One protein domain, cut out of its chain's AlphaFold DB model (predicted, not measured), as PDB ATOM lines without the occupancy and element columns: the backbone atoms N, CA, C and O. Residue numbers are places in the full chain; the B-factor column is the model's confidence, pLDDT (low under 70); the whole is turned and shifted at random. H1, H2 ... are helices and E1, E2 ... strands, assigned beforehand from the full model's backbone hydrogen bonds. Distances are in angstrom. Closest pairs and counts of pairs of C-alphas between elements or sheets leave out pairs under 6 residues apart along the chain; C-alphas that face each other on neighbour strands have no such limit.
ATOM      1  N   VAL A 188     160.068 139.345 135.675       71.12
ATOM      2  CA  VAL A 188     159.380 139.459 136.954       71.12
ATOM      3  C   VAL A 188     159.157 140.932 137.202       71.12
ATOM      4  O   VAL A 188     160.115 141.702 137.203       71.12
ATOM      5  N   ILE A 189     157.917 141.329 137.481       75.19
ATOM      6  CA  ILE A 189     157.706 142.632 138.112       75.19
ATOM      7  C   ILE A 189     158.523 142.605 139.400       75.19
ATOM      8  O   ILE A 189     158.279 141.729 140.230       75.19
ATOM      9  N   GLU A 190     159.489 143.521 139.557       71.94
ATOM     10  CA  GLU A 190     160.464 143.584 140.666       71.94
ATOM     11  C   GLU A 190     159.819 143.929 142.031       71.94
ATOM     12  O   GLU A 190     160.329 144.691 142.846       71.94
ATOM     13  N   LYS A 191     158.652 143.350 142.300       82.31
ATOM     14  CA  LYS A 191     157.817 143.503 143.473       82.31
ATOM     15  C   LYS A 191     157.324 142.122 143.886       82.31
ATOM     16  O   LYS A 191     156.604 141.441 143.159       82.31
ATOM     17  N   ARG A 192     157.696 141.716 145.099       85.25
ATOM     18  CA  ARG A 192     157.132 140.531 145.752       85.25
ATOM     19  C   ARG A 192     155.943 140.941 146.600       85.25
ATOM     20  O   ARG A 192     156.060 141.804 147.468       85.25
ATOM     21  N   PHE A 193     154.816 140.287 146.376       90.38
ATOM     22  CA  PHE A 193     153.599 140.511 147.134       90.38
ATOM     23  C   PHE A 193     153.549 139.531 148.302       90.38
ATOM     24  O   PHE A 193     153.681 138.326 148.101       90.38
ATOM     25  N   LYS A 194     153.362 140.036 149.524       90.44
ATOM     26  CA  LYS A 194     153.311 139.212 150.738       90.44
ATOM     27  C   LYS A 194     151.881 139.114 151.253       90.44
ATOM     28  O   LYS A 194     151.260 140.122 151.576       90.44
ATOM     29  N   GLY A 195     151.371 137.892 151.280       88.38
ATOM     30  CA  GLY A 195     150.043 137.529 151.748       88.38
ATOM     31  C   GLY A 195     150.077 136.956 153.159       88.38
ATOM     32  O   GLY A 195     151.054 137.101 153.897       88.38
ATOM     33  N   LYS A 196     148.987 136.292 153.546       88.50
ATOM     34  CA  LYS A 196     148.907 135.594 154.838       88.50
ATOM     35  C   LYS A 196     149.661 134.265 154.783       88.50
ATOM     36  O   LYS A 196     149.953 133.754 153.707       88.50
ATOM     37  N   ASP A 197     149.970 133.707 155.950       88.88
ATOM     38  CA  ASP A 197     150.636 132.404 156.107       88.88
ATOM     39  C   ASP A 197     151.995 132.281 155.386       88.88
ATOM     40  O   ASP A 197     152.421 131.188 155.034       88.88
ATOM     41  N   ASN A 198     152.708 133.396 155.190       86.88
ATOM     42  CA  ASN A 198     153.951 133.457 154.406       86.88
ATOM     43  C   ASN A 198     153.776 133.108 152.914       86.88
ATOM     44  O   ASN A 198     154.740 132.723 152.244       86.88
ATOM     45  N   LEU A 199     152.563 133.267 152.374       91.06
ATOM     46  CA  LEU A 199     152.348 133.239 150.934       91.06
ATOM     47  C   LEU A 199     153.074 134.433 150.303       91.06
ATOM     48  O   LEU A 199     152.747 135.586 150.577       91.06
ATOM     49  N   GLU A 200     154.045 134.161 149.440       92.00
ATOM     50  CA  GLU A 200     154.636 135.166 148.561       92.00
ATOM     51  C   GLU A 200     154.113 134.935 147.152       92.00
ATOM     52  O   GLU A 200     154.046 133.791 146.700       92.00
ATOM     53  N   CYS A 201     153.756 136.009 146.457       92.50
ATOM     54  CA  CYS A 201     153.369 135.977 145.056       92.50
ATOM     55  C   CYS A 201     154.278 136.895 144.237       92.50
ATOM     56  O   CYS A 201     154.683 137.964 144.701       92.50
ATOM     57  N   ALA A 202     154.564 136.492 143.006       91.56
ATOM     58  CA  ALA A 202     155.253 137.301 142.011       91.56
ATOM     59  C   ALA A 202     154.511 137.197 140.678       91.56
ATOM     60  O   ALA A 202     153.997 136.129 140.336       91.56
ATOM     61  N   ILE A 203     154.454 138.307 139.944       92.94
ATOM     62  CA  ILE A 203     153.831 138.371 138.622       92.94
ATOM     63  C   ILE A 203     154.939 138.258 137.582       92.94
ATOM     64  O   ILE A 203     155.867 139.068 137.569       92.94
ATOM     65  N   TYR A 204     154.820 137.251 136.727       89.56
ATOM     66  CA  TYR A 204     155.681 137.035 135.576       89.56
ATOM     67  C   TYR A 204     154.938 137.465 134.322       89.56
ATOM     68  O   TYR A 204     153.760 137.139 134.156       89.56
ATOM     69  N   TYR A 205     155.628 138.185 133.450       86.75
ATOM     70  CA  TYR A 205     155.081 138.684 132.200       86.75
ATOM     71  C   TYR A 205     155.606 137.866 131.015       86.75
ATOM     72  O   TYR A 205     156.796 137.557 130.945       86.75
ATOM     73  N   PHE A 206     154.719 137.527 130.078       85.38
ATOM     74  CA  PHE A 206     155.056 136.741 128.892       85.38
ATOM     75  C   PHE A 206     154.398 137.327 127.643       85.38
ATOM     76  O   PHE A 206     153.180 137.524 127.610       85.38
ATOM     77  N   HIS A 207     155.169 137.523 126.573       78.19
ATOM     78  CA  HIS A 207     154.700 138.091 125.298       78.19
ATOM     79  C   HIS A 207     154.229 137.008 124.322       78.19
ATOM     80  O   HIS A 207     154.522 137.041 123.125       78.19
ATOM     81  N   TRP A 208     153.501 136.022 124.847       75.38
ATOM     82  CA  TRP A 208     152.840 134.999 124.044       75.38
ATOM     83  C   TRP A 208     151.333 135.056 124.268       75.38
ATOM     84  O   TRP A 208     150.895 135.099 125.422       75.38
ATOM     85  N   PRO A 209     150.531 135.015 123.193       75.56
ATOM     86  CA  PRO A 209     149.087 134.984 123.322       75.56
ATOM     87  C   PRO A 209     148.641 133.676 123.981       75.56
ATOM     88  O   PRO A 209     149.058 132.585 123.585       75.56
ATOM     89  N   MET A 210     147.756 133.788 124.967       73.75
ATOM     90  CA  MET A 210     147.029 132.655 125.527       73.75
ATOM     91  C   MET A 210     145.546 132.979 125.593       73.75
ATOM     92  O   MET A 210     145.122 133.903 126.283       73.75
ATOM     93  N   ASN A 211     144.746 132.165 124.912       68.56
ATOM     94  CA  ASN A 211     143.308 132.366 124.860       68.56
ATOM     95  C   ASN A 211     142.656 131.604 126.005       68.56
ATOM     96  O   ASN A 211     142.623 130.371 126.006       68.56
ATOM     97  N   PHE A 212     142.113 132.337 126.976       72.62
ATOM     98  CA  PHE A 212     141.242 131.738 127.975       72.62
ATOM     99  C   PHE A 212     139.850 131.538 127.377       72.62
ATOM    100  O   PHE A 212     139.164 132.502 127.023       72.62
ATOM    101  N   ILE A 213     139.431 130.276 127.287       70.25
ATOM    102  CA  ILE A 213     138.089 129.895 126.853       70.25
ATOM    103  C   ILE A 213     137.268 129.592 128.113       70.25
ATOM    104  O   ILE A 213     137.482 128.550 128.737       70.25
ATOM    105  N   PRO A 214     136.343 130.479 128.517       65.12
ATOM    106  CA  PRO A 214     135.501 130.240 129.680       65.12
ATOM    107  C   PRO A 214     134.566 129.057 129.425       65.12
ATOM    108  O   PRO A 214     133.854 129.002 128.419       65.12
ATOM    109  N   ILE A 215     134.528 128.119 130.369       63.72
ATOM    110  CA  ILE A 215     133.559 127.023 130.356       63.72
ATOM    111  C   ILE A 215     132.181 127.628 130.655       63.72
ATOM    112  O   ILE A 215     131.987 128.235 131.702       63.72
ATOM    113  N   GLY A 216     131.231 127.497 129.725       61.03
ATOM    114  CA  GLY A 216     129.847 127.958 129.911       61.03
ATOM    115  C   GLY A 216     129.529 129.374 129.413       61.03
ATOM    116  O   GLY A 216     128.374 129.776 129.486       61.03
ATOM    117  N   GLY A 217     130.498 130.124 128.865       59.22
ATOM    118  CA  GLY A 217     130.240 131.421 128.211       59.22
ATOM    119  C   GLY A 217     129.749 132.549 129.134       59.22
ATOM    120  O   GLY A 217     129.308 133.587 128.649       59.22
ATOM    121  N   GLU A 218     129.823 132.362 130.453       60.50
ATOM    122  CA  GLU A 218     129.313 133.310 131.457       60.50
ATOM    123  C   GLU A 218     130.122 134.614 131.531       60.50
ATOM    124  O   GLU A 218     129.616 135.646 131.975       60.50
ATOM    125  N   VAL A 219     131.376 134.577 131.075       69.56
ATOM    126  CA  VAL A 219     132.300 135.712 131.059       69.56
ATOM    127  C   VAL A 219     132.718 135.973 129.619       69.56
ATOM    128  O   VAL A 219     133.222 135.081 128.945       69.56
ATOM    129  N   SER A 220     132.533 137.198 129.131       73.88
ATOM    130  CA  SER A 220     133.129 137.612 127.859       73.88
ATOM    131  C   SER A 220     134.602 137.931 128.099       73.88
ATOM    132  O   SER A 220     134.908 138.810 128.904       73.88
ATOM    133  N   THR A 221     135.504 137.206 127.439       76.06
ATOM    134  CA  THR A 221     136.960 137.370 127.560       76.06
ATOM    135  C   THR A 221     137.543 138.007 126.309       76.06
ATOM    136  O   THR A 221     136.957 137.927 125.228       76.06
ATOM    137  N   ILE A 222     138.691 138.664 126.462       77.69
ATOM    138  CA  ILE A 222     139.470 139.187 125.336       77.69
ATOM    139  C   ILE A 222     140.362 138.044 124.846       77.69
ATOM    140  O   ILE A 222     141.224 137.559 125.579       77.69
ATOM    141  N   GLY A 223     140.076 137.551 123.641       72.25
ATOM    142  CA  GLY A 223     140.666 136.329 123.083       72.25
ATOM    143  C   GLY A 223     141.846 136.561 122.141       72.25
ATOM    144  O   GLY A 223     142.253 135.631 121.456       72.25
ATOM    145  N   ASP A 224     142.338 137.790 122.038       78.62
ATOM    146  CA  ASP A 224     143.389 138.201 121.103       78.62
ATOM    147  C   ASP A 224     144.466 139.072 121.767       78.62
ATOM    148  O   ASP A 224     145.220 139.771 121.089       78.62
ATOM    149  N   PHE A 225     144.603 138.991 123.096       82.88
ATOM    150  CA  PHE A 225     145.782 139.533 123.761       82.88
ATOM    151  C   PHE A 225     147.050 138.846 123.251       82.88
ATOM    152  O   PHE A 225     147.140 137.623 123.208       82.88
ATOM    153  N   ASN A 226     148.067 139.645 122.936       82.25
ATOM    154  CA  ASN A 226     149.395 139.176 122.539       82.25
ATOM    155  C   ASN A 226     150.302 138.823 123.733       82.25
ATOM    156  O   ASN A 226     151.508 138.660 123.563       82.25
ATOM    157  N   PHE A 227     149.735 138.729 124.936       86.62
ATOM    158  CA  PHE A 227     150.463 138.479 126.172       86.62
ATOM    159  C   PHE A 227     149.621 137.676 127.163       86.62
ATOM    160  O   PHE A 227     148.397 137.577 127.036       86.62
ATOM    161  N   HIS A 228     150.282 137.164 128.194       89.12
ATOM    162  CA  HIS A 228     149.647 136.698 129.417       89.12
ATOM    163  C   HIS A 228     150.552 136.989 130.616       89.12
ATOM    164  O   HIS A 228     151.732 137.315 130.466       89.12
ATOM    165  N   ILE A 229     149.990 136.871 131.816       91.31
ATOM    166  CA  ILE A 229     150.758 136.923 133.059       91.31
ATOM    167  C   ILE A 229     150.618 135.600 133.806       91.31
ATOM    168  O   ILE A 229     149.564 134.969 133.769       91.31
ATOM    169  N   GLU A 230     151.670 135.182 134.498       92.12
ATOM    170  CA  GLU A 230     151.654 134.032 135.401       92.12
ATOM    171  C   GLU A 230     151.891 134.539 136.822       92.12
ATOM    172  O   GLU A 230     152.897 135.190 137.111       92.12
ATOM    173  N   ILE A 231     150.970 134.235 137.731       93.06
ATOM    174  CA  ILE A 231     151.179 134.468 139.153       93.06
ATOM    175  C   ILE A 231     151.831 133.217 139.720       93.06
ATOM    176  O   ILE A 231     151.218 132.149 139.779       93.06
ATOM    177  N   ARG A 232     153.082 133.362 140.153       92.44
ATOM    178  CA  ARG A 232     153.818 132.305 140.842       92.44
ATOM    179  C   ARG A 232     153.766 132.521 142.334       92.44
ATOM    180  O   ARG A 232     153.879 133.657 142.797       92.44
ATOM    181  N   THR A 233     153.627 131.433 143.080       93.44
ATOM    182  CA  THR A 233     153.536 131.497 144.539       93.44
ATOM    183  C   THR A 233     154.632 130.697 145.234       93.44
ATOM    184  O   THR A 233     155.145 129.714 144.698       93.44
ATOM    185  N   SER A 234     154.958 131.073 146.475       91.94
ATOM    186  CA  SER A 234     155.852 130.295 147.348       91.94
ATOM    187  C   SER A 234     155.310 128.903 147.699       91.94
ATOM    188  O   SER A 234     156.054 128.074 148.215       91.94
ATOM    189  N   TYR A 235     154.038 128.619 147.401       92.88
ATOM    190  CA  TYR A 235     153.392 127.323 147.633       92.88
ATOM    191  C   TYR A 235     153.551 126.348 146.464       92.88
ATOM    192  O   TYR A 235     152.927 125.292 146.466       92.88
ATOM    193  N   ALA A 236     154.375 126.686 145.466       89.44
ATOM    194  CA  ALA A 236     154.526 125.910 144.233       89.44
ATOM    195  C   ALA A 236     153.201 125.723 143.466       89.44
ATOM    196  O   ALA A 236     153.047 124.781 142.689       89.44
ATOM    197  N   ILE A 237     152.255 126.645 143.669       90.50
ATOM    198  CA  ILE A 237     151.021 126.752 142.895       90.50
ATOM    199  C   ILE A 237     151.161 127.973 141.998       90.50
ATOM    200  O   ILE A 237     151.297 129.093 142.494       90.50
ATOM    201  N   ASN A 238     151.115 127.761 140.688       91.19
ATOM    202  CA  ASN A 238     151.143 128.840 139.713       91.19
ATOM    203  C   ASN A 238     149.822 128.874 138.962       91.19
ATOM    204  O   ASN A 238     149.236 127.829 138.673       91.19
ATOM    205  N   PHE A 239     149.358 130.071 138.633       90.62
ATOM    206  CA  PHE A 239     148.111 130.244 137.910       90.62
ATOM    207  C   PHE A 239     148.173 131.432 136.963       90.62
ATOM    208  O   PHE A 239     148.898 132.400 137.185       90.62
ATOM    209  N   ILE A 240     147.398 131.334 135.890       90.25
ATOM    210  CA  ILE A 240     147.347 132.321 134.818       90.25
ATOM    211  C   ILE A 240     146.004 133.035 134.949       90.25
ATOM    212  O   ILE A 240     144.972 132.440 134.619       90.25
ATOM    213  N   PRO A 241     145.970 134.265 135.487       89.62
ATOM    214  CA  PRO A 241     144.755 135.054 135.467       89.62
ATOM    215  C   PRO A 241     144.446 135.527 134.044       89.62
ATOM    216  O   PRO A 241     145.322 135.656 133.188       89.62
ATOM    217  N   SER A 242     143.175 135.815 133.807       88.31
ATOM    218  CA  SER A 242     142.685 136.417 132.574       88.31
ATOM    219  C   SER A 242     141.757 137.582 132.908       88.31
ATOM    220  O   SER A 242     141.357 137.775 134.057       88.31
ATOM    221  N   CYS A 243     141.452 138.391 131.901       88.12
ATOM    222  CA  CYS A 243     140.662 139.599 132.046       88.12
ATOM    223  C   CYS A 243     139.413 139.520 131.172       88.12
ATOM    224  O   CYS A 243     139.457 139.105 130.009       88.12
ATOM    225  N   SER A 244     138.279 139.919 131.739       87.75
ATOM    226  CA  SER A 244     137.042 140.032 130.980       87.75
ATOM    227  C   SER A 244     137.107 141.237 130.044       87.75
ATOM    228  O   SER A 244     137.889 142.167 130.249       87.75
ATOM    229  N   ALA A 245     136.218 141.282 129.055       88.44
ATOM    230  CA  ALA A 245     136.040 142.457 128.205       88.44
ATOM    231  C   ALA A 245     135.639 143.716 129.007       88.44
ATOM    232  O   ALA A 245     135.725 144.825 128.490       88.44
ATOM    233  N   TRP A 246     135.202 143.562 130.262       91.44
ATOM    234  CA  TRP A 246     134.853 144.647 131.185       91.44
ATOM    235  C   TRP A 246     135.988 145.020 132.153       91.44
ATOM    236  O   TRP A 246     135.750 145.728 133.134       91.44
ATOM    237  N   GLY A 247     137.212 144.544 131.911       89.31
ATOM    238  CA  GLY A 247     138.366 144.862 132.755       89.31
ATOM    239  C   GLY A 247     138.380 144.113 134.092       89.31
ATOM    240  O   GLY A 247     139.080 144.522 135.012       89.31
ATOM    241  N   VAL A 248     137.576 143.051 134.238       88.94
ATOM    242  CA  VAL A 248     137.502 142.276 135.485       88.94
ATOM    243  C   VAL A 248     138.490 141.127 135.423       88.94
ATOM    244  O   VAL A 248     138.355 140.238 134.579       88.94
ATOM    245  N   LEU A 249     139.453 141.138 136.339       88.94
ATOM    246  CA  LEU A 249     140.416 140.062 136.515       88.94
ATOM    247  C   LEU A 249     139.743 138.832 137.138       88.94
ATOM    248  O   LEU A 249     138.990 138.948 138.106       88.94
ATOM    249  N   PHE A 250     140.038 137.649 136.612       86.00
ATOM    250  CA  PHE A 250     139.586 136.379 137.171       86.00
ATOM    251  C   PHE A 250     140.636 135.284 136.951       86.00
ATOM    252  O   PHE A 250     141.486 135.367 136.067       86.00
ATOM    253  N   TRP A 251     140.581 134.241 137.771       86.38
ATOM    254  CA  TRP A 251     141.441 133.062 137.691       86.38
ATOM    255  C   TRP A 251     140.693 131.856 138.278       86.38
ATOM    256  O   TRP A 251     139.649 132.044 138.910       86.38
ATOM    257  N   PRO A 252     141.175 130.619 138.060       82.75
ATOM    258  CA  PRO A 252     140.566 129.435 138.654       82.75
ATOM    259  C   PRO A 252     140.481 129.532 140.182       82.75
ATOM    260  O   PRO A 252     141.376 130.079 140.823       82.75
ATOM    261  N   GLU A 253     139.431 128.966 140.773       84.12
ATOM    262  CA  GLU A 253     139.352 128.822 142.228       84.12
ATOM    263  C   GLU A 253     140.457 127.869 142.713       84.12
ATOM    264  O   GLU A 253     140.584 126.744 142.229       84.12
ATOM    265  N   ILE A 254     141.280 128.339 143.654       89.06
ATOM    266  CA  ILE A 254     142.417 127.601 144.220       89.06
ATOM    267  C   ILE A 254     142.274 127.646 145.742       89.06
ATOM    268  O   ILE A 254     142.600 128.645 146.388       89.06
ATOM    269  N   SER A 255     141.778 126.548 146.309       90.62
ATOM    270  CA  SER A 255     141.435 126.426 147.731       90.62
ATOM    271  C   SER A 255     142.606 126.697 148.685       90.62
ATOM    272  O   SER A 255     142.433 127.195 149.793       90.62
ATOM    273  N   GLU A 256     143.827 126.409 148.246       89.25
ATOM    274  CA  GLU A 256     145.048 126.451 149.046       89.25
ATOM    275  C   GLU A 256     145.530 127.886 149.311       89.25
ATOM    276  O   GLU A 256     146.208 128.145 150.315       89.25
ATOM    277  N   ILE A 257     145.168 128.819 148.420       89.19
ATOM    278  CA  ILE A 257     145.518 130.247 148.495       89.19
ATOM    279  C   ILE A 257     144.310 131.135 148.826       89.19
ATOM    280  O   ILE A 257     144.471 132.341 149.039       89.19
ATOM    281  N   GLU A 258     143.105 130.563 148.887       88.06
ATOM    282  CA  GLU A 258     141.875 131.290 149.189       88.06
ATOM    283  C   GLU A 258     141.983 132.018 150.541       88.06
ATOM    284  O   GLU A 258     142.436 131.471 151.547       88.06
ATOM    285  N   GLY A 259     141.638 133.309 150.561       87.50
ATOM    286  CA  GLY A 259     141.747 134.161 151.753       87.50
ATOM    287  C   GLY A 259     143.176 134.543 152.177       87.50
ATOM    288  O   GLY A 259     143.332 135.304 153.143       87.50
ATOM    289  N   LYS A 260     144.205 134.058 151.465       90.44
ATOM    290  CA  LYS A 260     145.632 134.331 151.728       90.44
ATOM    291  C   LYS A 260     146.280 135.247 150.699       90.44
ATOM    292  O   LYS A 260     147.373 135.748 150.965       90.44
ATOM    293  N   VAL A 261     145.617 135.460 149.559       88.25
ATOM    294  CA  VAL A 261     146.084 136.309 148.456       88.25
ATOM    295  C   VAL A 261     146.539 137.681 148.990       88.25
ATOM    296  O   VAL A 261     145.797 138.306 149.752       88.25
ATOM    297  N   PRO A 262     147.748 138.150 148.629       89.69
ATOM    298  CA  PRO A 262     148.250 139.451 149.052       89.69
ATOM    299  C   PRO A 262     147.355 140.617 148.620       89.69
ATOM    300  O   PRO A 262     146.864 140.656 147.489       89.69
ATOM    301  N   ASN A 263     147.248 141.627 149.484       86.75
ATOM    302  CA  ASN A 263     146.644 142.904 149.112       86.75
ATOM    303  C   ASN A 263     147.463 143.558 147.983       86.75
ATOM    304  O   ASN A 263     148.694 143.506 147.990       86.75
ATOM    305  N   GLY A 264     146.785 144.163 147.008       88.56
ATOM    306  CA  GLY A 264     147.420 144.841 145.875       88.56
ATOM    307  C   GLY A 264     147.909 143.932 144.741       88.56
ATOM    308  O   GLY A 264     148.228 144.451 143.677       88.56
ATOM    309  N   LEU A 265     147.942 142.600 144.908       91.19
ATOM    310  CA  LEU A 265     148.273 141.685 143.801       91.19
ATOM    311  C   LEU A 265     147.240 141.799 142.673       91.19
ATOM    312  O   LEU A 265     147.592 141.885 141.500       91.19
ATOM    313  N   VAL A 266     145.961 141.806 143.056       90.75
ATOM    314  CA  VAL A 266     144.826 141.928 142.135       90.75
ATOM    315  C   VAL A 266     144.852 143.280 141.431       90.75
ATOM    316  O   VAL A 266     144.657 143.332 140.220       90.75
ATOM    317  N   ASP A 267     145.148 144.354 142.164       91.56
ATOM    318  CA  ASP A 267     145.206 145.711 141.616       91.56
ATOM    319  C   ASP A 267     146.345 145.847 140.598       91.56
ATOM    320  O   ASP A 267     146.129 146.362 139.504       91.56
ATOM    321  N   GLU A 268     147.535 145.314 140.906       93.06
ATOM    322  CA  GLU A 268     148.672 145.328 139.978       93.06
ATOM    323  C   GLU A 268     148.388 144.494 138.725       93.06
ATOM    324  O   GLU A 268     148.595 144.955 137.607       93.06
ATOM    325  N   ALA A 269     147.860 143.280 138.889       92.69
ATOM    326  CA  ALA A 269     147.494 142.439 137.756       92.69
ATOM    327  C   ALA A 269     146.420 143.109 136.880       92.69
ATOM    328  O   ALA A 269     146.529 143.103 135.654       92.69
ATOM    329  N   THR A 270     145.423 143.750 137.494       92.19
ATOM    330  CA  THR A 270     144.387 144.513 136.784       92.19
ATOM    331  C   THR A 270     144.988 145.693 136.025       92.19
ATOM    332  O   THR A 270     144.632 145.920 134.870       92.19
ATOM    333  N   LYS A 271     145.936 146.411 136.636       92.31
ATOM    334  CA  LYS A 271     146.657 147.517 136.002       92.31
ATOM    335  C   LYS A 271     147.395 147.061 134.742       92.31
ATOM    336  O   LYS A 271     147.208 147.681 133.701       92.31
ATOM    337  N   ILE A 272     148.127 145.943 134.793       91.25
ATOM    338  CA  ILE A 272     148.826 145.387 133.618       91.25
ATOM    339  C   ILE A 272     147.845 145.113 132.474       91.25
ATOM    340  O   ILE A 272     148.102 145.479 131.328       91.25
ATOM    341  N   PHE A 273     146.709 144.469 132.769       91.19
ATOM    342  CA  PHE A 273     145.694 144.212 131.746       91.19
ATOM    343  C   PHE A 273     145.115 145.508 131.184       91.19
ATOM    344  O   PHE A 273     144.969 145.613 129.968       91.19
ATOM    345  N   ARG A 274     144.842 146.504 132.031       91.31
ATOM    346  CA  ARG A 274     144.298 147.796 131.601       91.31
ATOM    347  C   ARG A 274     145.264 148.560 130.698       91.31
ATOM    348  O   ARG A 274     144.856 148.954 129.615       91.31
ATOM    349  N   GLU A 275     146.535 148.674 131.074       90.44
ATOM    350  CA  GLU A 275     147.571 149.324 130.252       90.44
ATOM    351  C   GLU A 275     147.699 148.654 128.876       90.44
ATOM    352  O   GLU A 275     147.866 149.304 127.846       90.44
ATOM    353  N   ARG A 276     147.571 147.323 128.818       87.50
ATOM    354  CA  ARG A 276     147.614 146.597 127.542       87.50
ATOM    355  C   ARG A 276     146.335 146.744 126.730       87.50
ATOM    356  O   ARG A 276     146.410 146.788 125.499       87.50
ATOM    357  N   MET A 277     145.184 146.840 127.387       88.88
ATOM    358  CA  MET A 277     143.923 147.184 126.736       88.88
ATOM    359  C   MET A 277     143.969 148.592 126.148       88.88
ATOM    360  O   MET A 277     143.540 148.752 125.017       88.88
ATOM    361  N   GLU A 278     144.551 149.576 126.830       89.44
ATOM    362  CA  GLU A 278     144.718 150.939 126.297       89.44
ATOM    363  C   GLU A 278     145.524 150.945 124.985       89.44
ATOM    364  O   GLU A 278     145.192 151.673 124.059       89.44
ATOM    365  N   ILE A 279     146.521 150.062 124.848       85.88
ATOM    366  CA  ILE A 279     147.341 149.965 123.626       85.88
ATOM    367  C   ILE A 279     146.629 149.218 122.485       85.88
ATOM    368  O   ILE A 279     146.772 149.577 121.318       85.88
ATOM    369  N   SER A 280     145.936 148.118 122.790       84.69
ATOM    370  CA  SER A 280     145.478 147.154 121.766       84.69
ATOM    371  C   SER A 280     143.959 147.071 121.593       84.69
ATOM    372  O   SER A 280     143.479 146.589 120.566       84.69
ATOM    373  N   HIS A 281     143.209 147.548 122.583       87.50
ATOM    374  CA  HIS A 281     141.760 147.421 122.714       87.50
ATOM    375  C   HIS A 281     141.127 148.701 123.295       87.50
ATOM    376  O   HIS A 281     140.223 148.617 124.127       87.50
ATOM    377  N   GLU A 282     141.593 149.879 122.867       90.12
ATOM    378  CA  GLU A 282     141.141 151.200 123.348       90.12
ATOM    379  C   GLU A 282     139.606 151.324 123.374       90.12
ATOM    380  O   GLU A 282     139.020 151.724 124.373       90.12
TER     381      GLU A 282
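AT A GLANCE: This is residues 188 to 282 of the 372 residues of an uncharacterized protein of Vibrio sp. ER1A (UniProt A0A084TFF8). With little regular structure, this is a two-stranded hairpin, E1 and E2, with one helix, H1, near it and long loops making up the rest. The loop of residues 234 to 264 folds back beside E2, where 238 to 239 pair with 231 to 232. The printed part has 95 residues, with E1, E2 and H1 in that order, the strands antiparallel; the class is mixed, with 29 residues in named elements. It is compact, radius of gyration of the C-alphas 13.3 A, spanning 37 by 31 by 20 A.

IN THESE COORDINATES: Find C-alpha 200 at (154.636, 135.166, 148.561); E1 runs from there to 206, 19.7 A. E2 is residues 228 to 233, 16.5 A. H1, residues 265 to 280, covers 22.9 A and ends at (145.478, 147.154, 121.766).

HOW THE PARTS SIT: In the hairpin E1 and E2, look at N 204 and O 230, 2.8 A, within hydrogen-bond range; the directions differ by 157 degrees. The closest C-alphas of E1 and H1, Ile 203 and Ala 269, are 7.6 A apart. In H1 every O i to N i+4 pair is within range.

THE WHOLE: The C-alphas of Asp 197 and Glu 282, the two farthest apart, are 38.9 A apart. Both links are long, and the printed part has no cut. Residues 211 and 214 to 219 have pLDDT under 70.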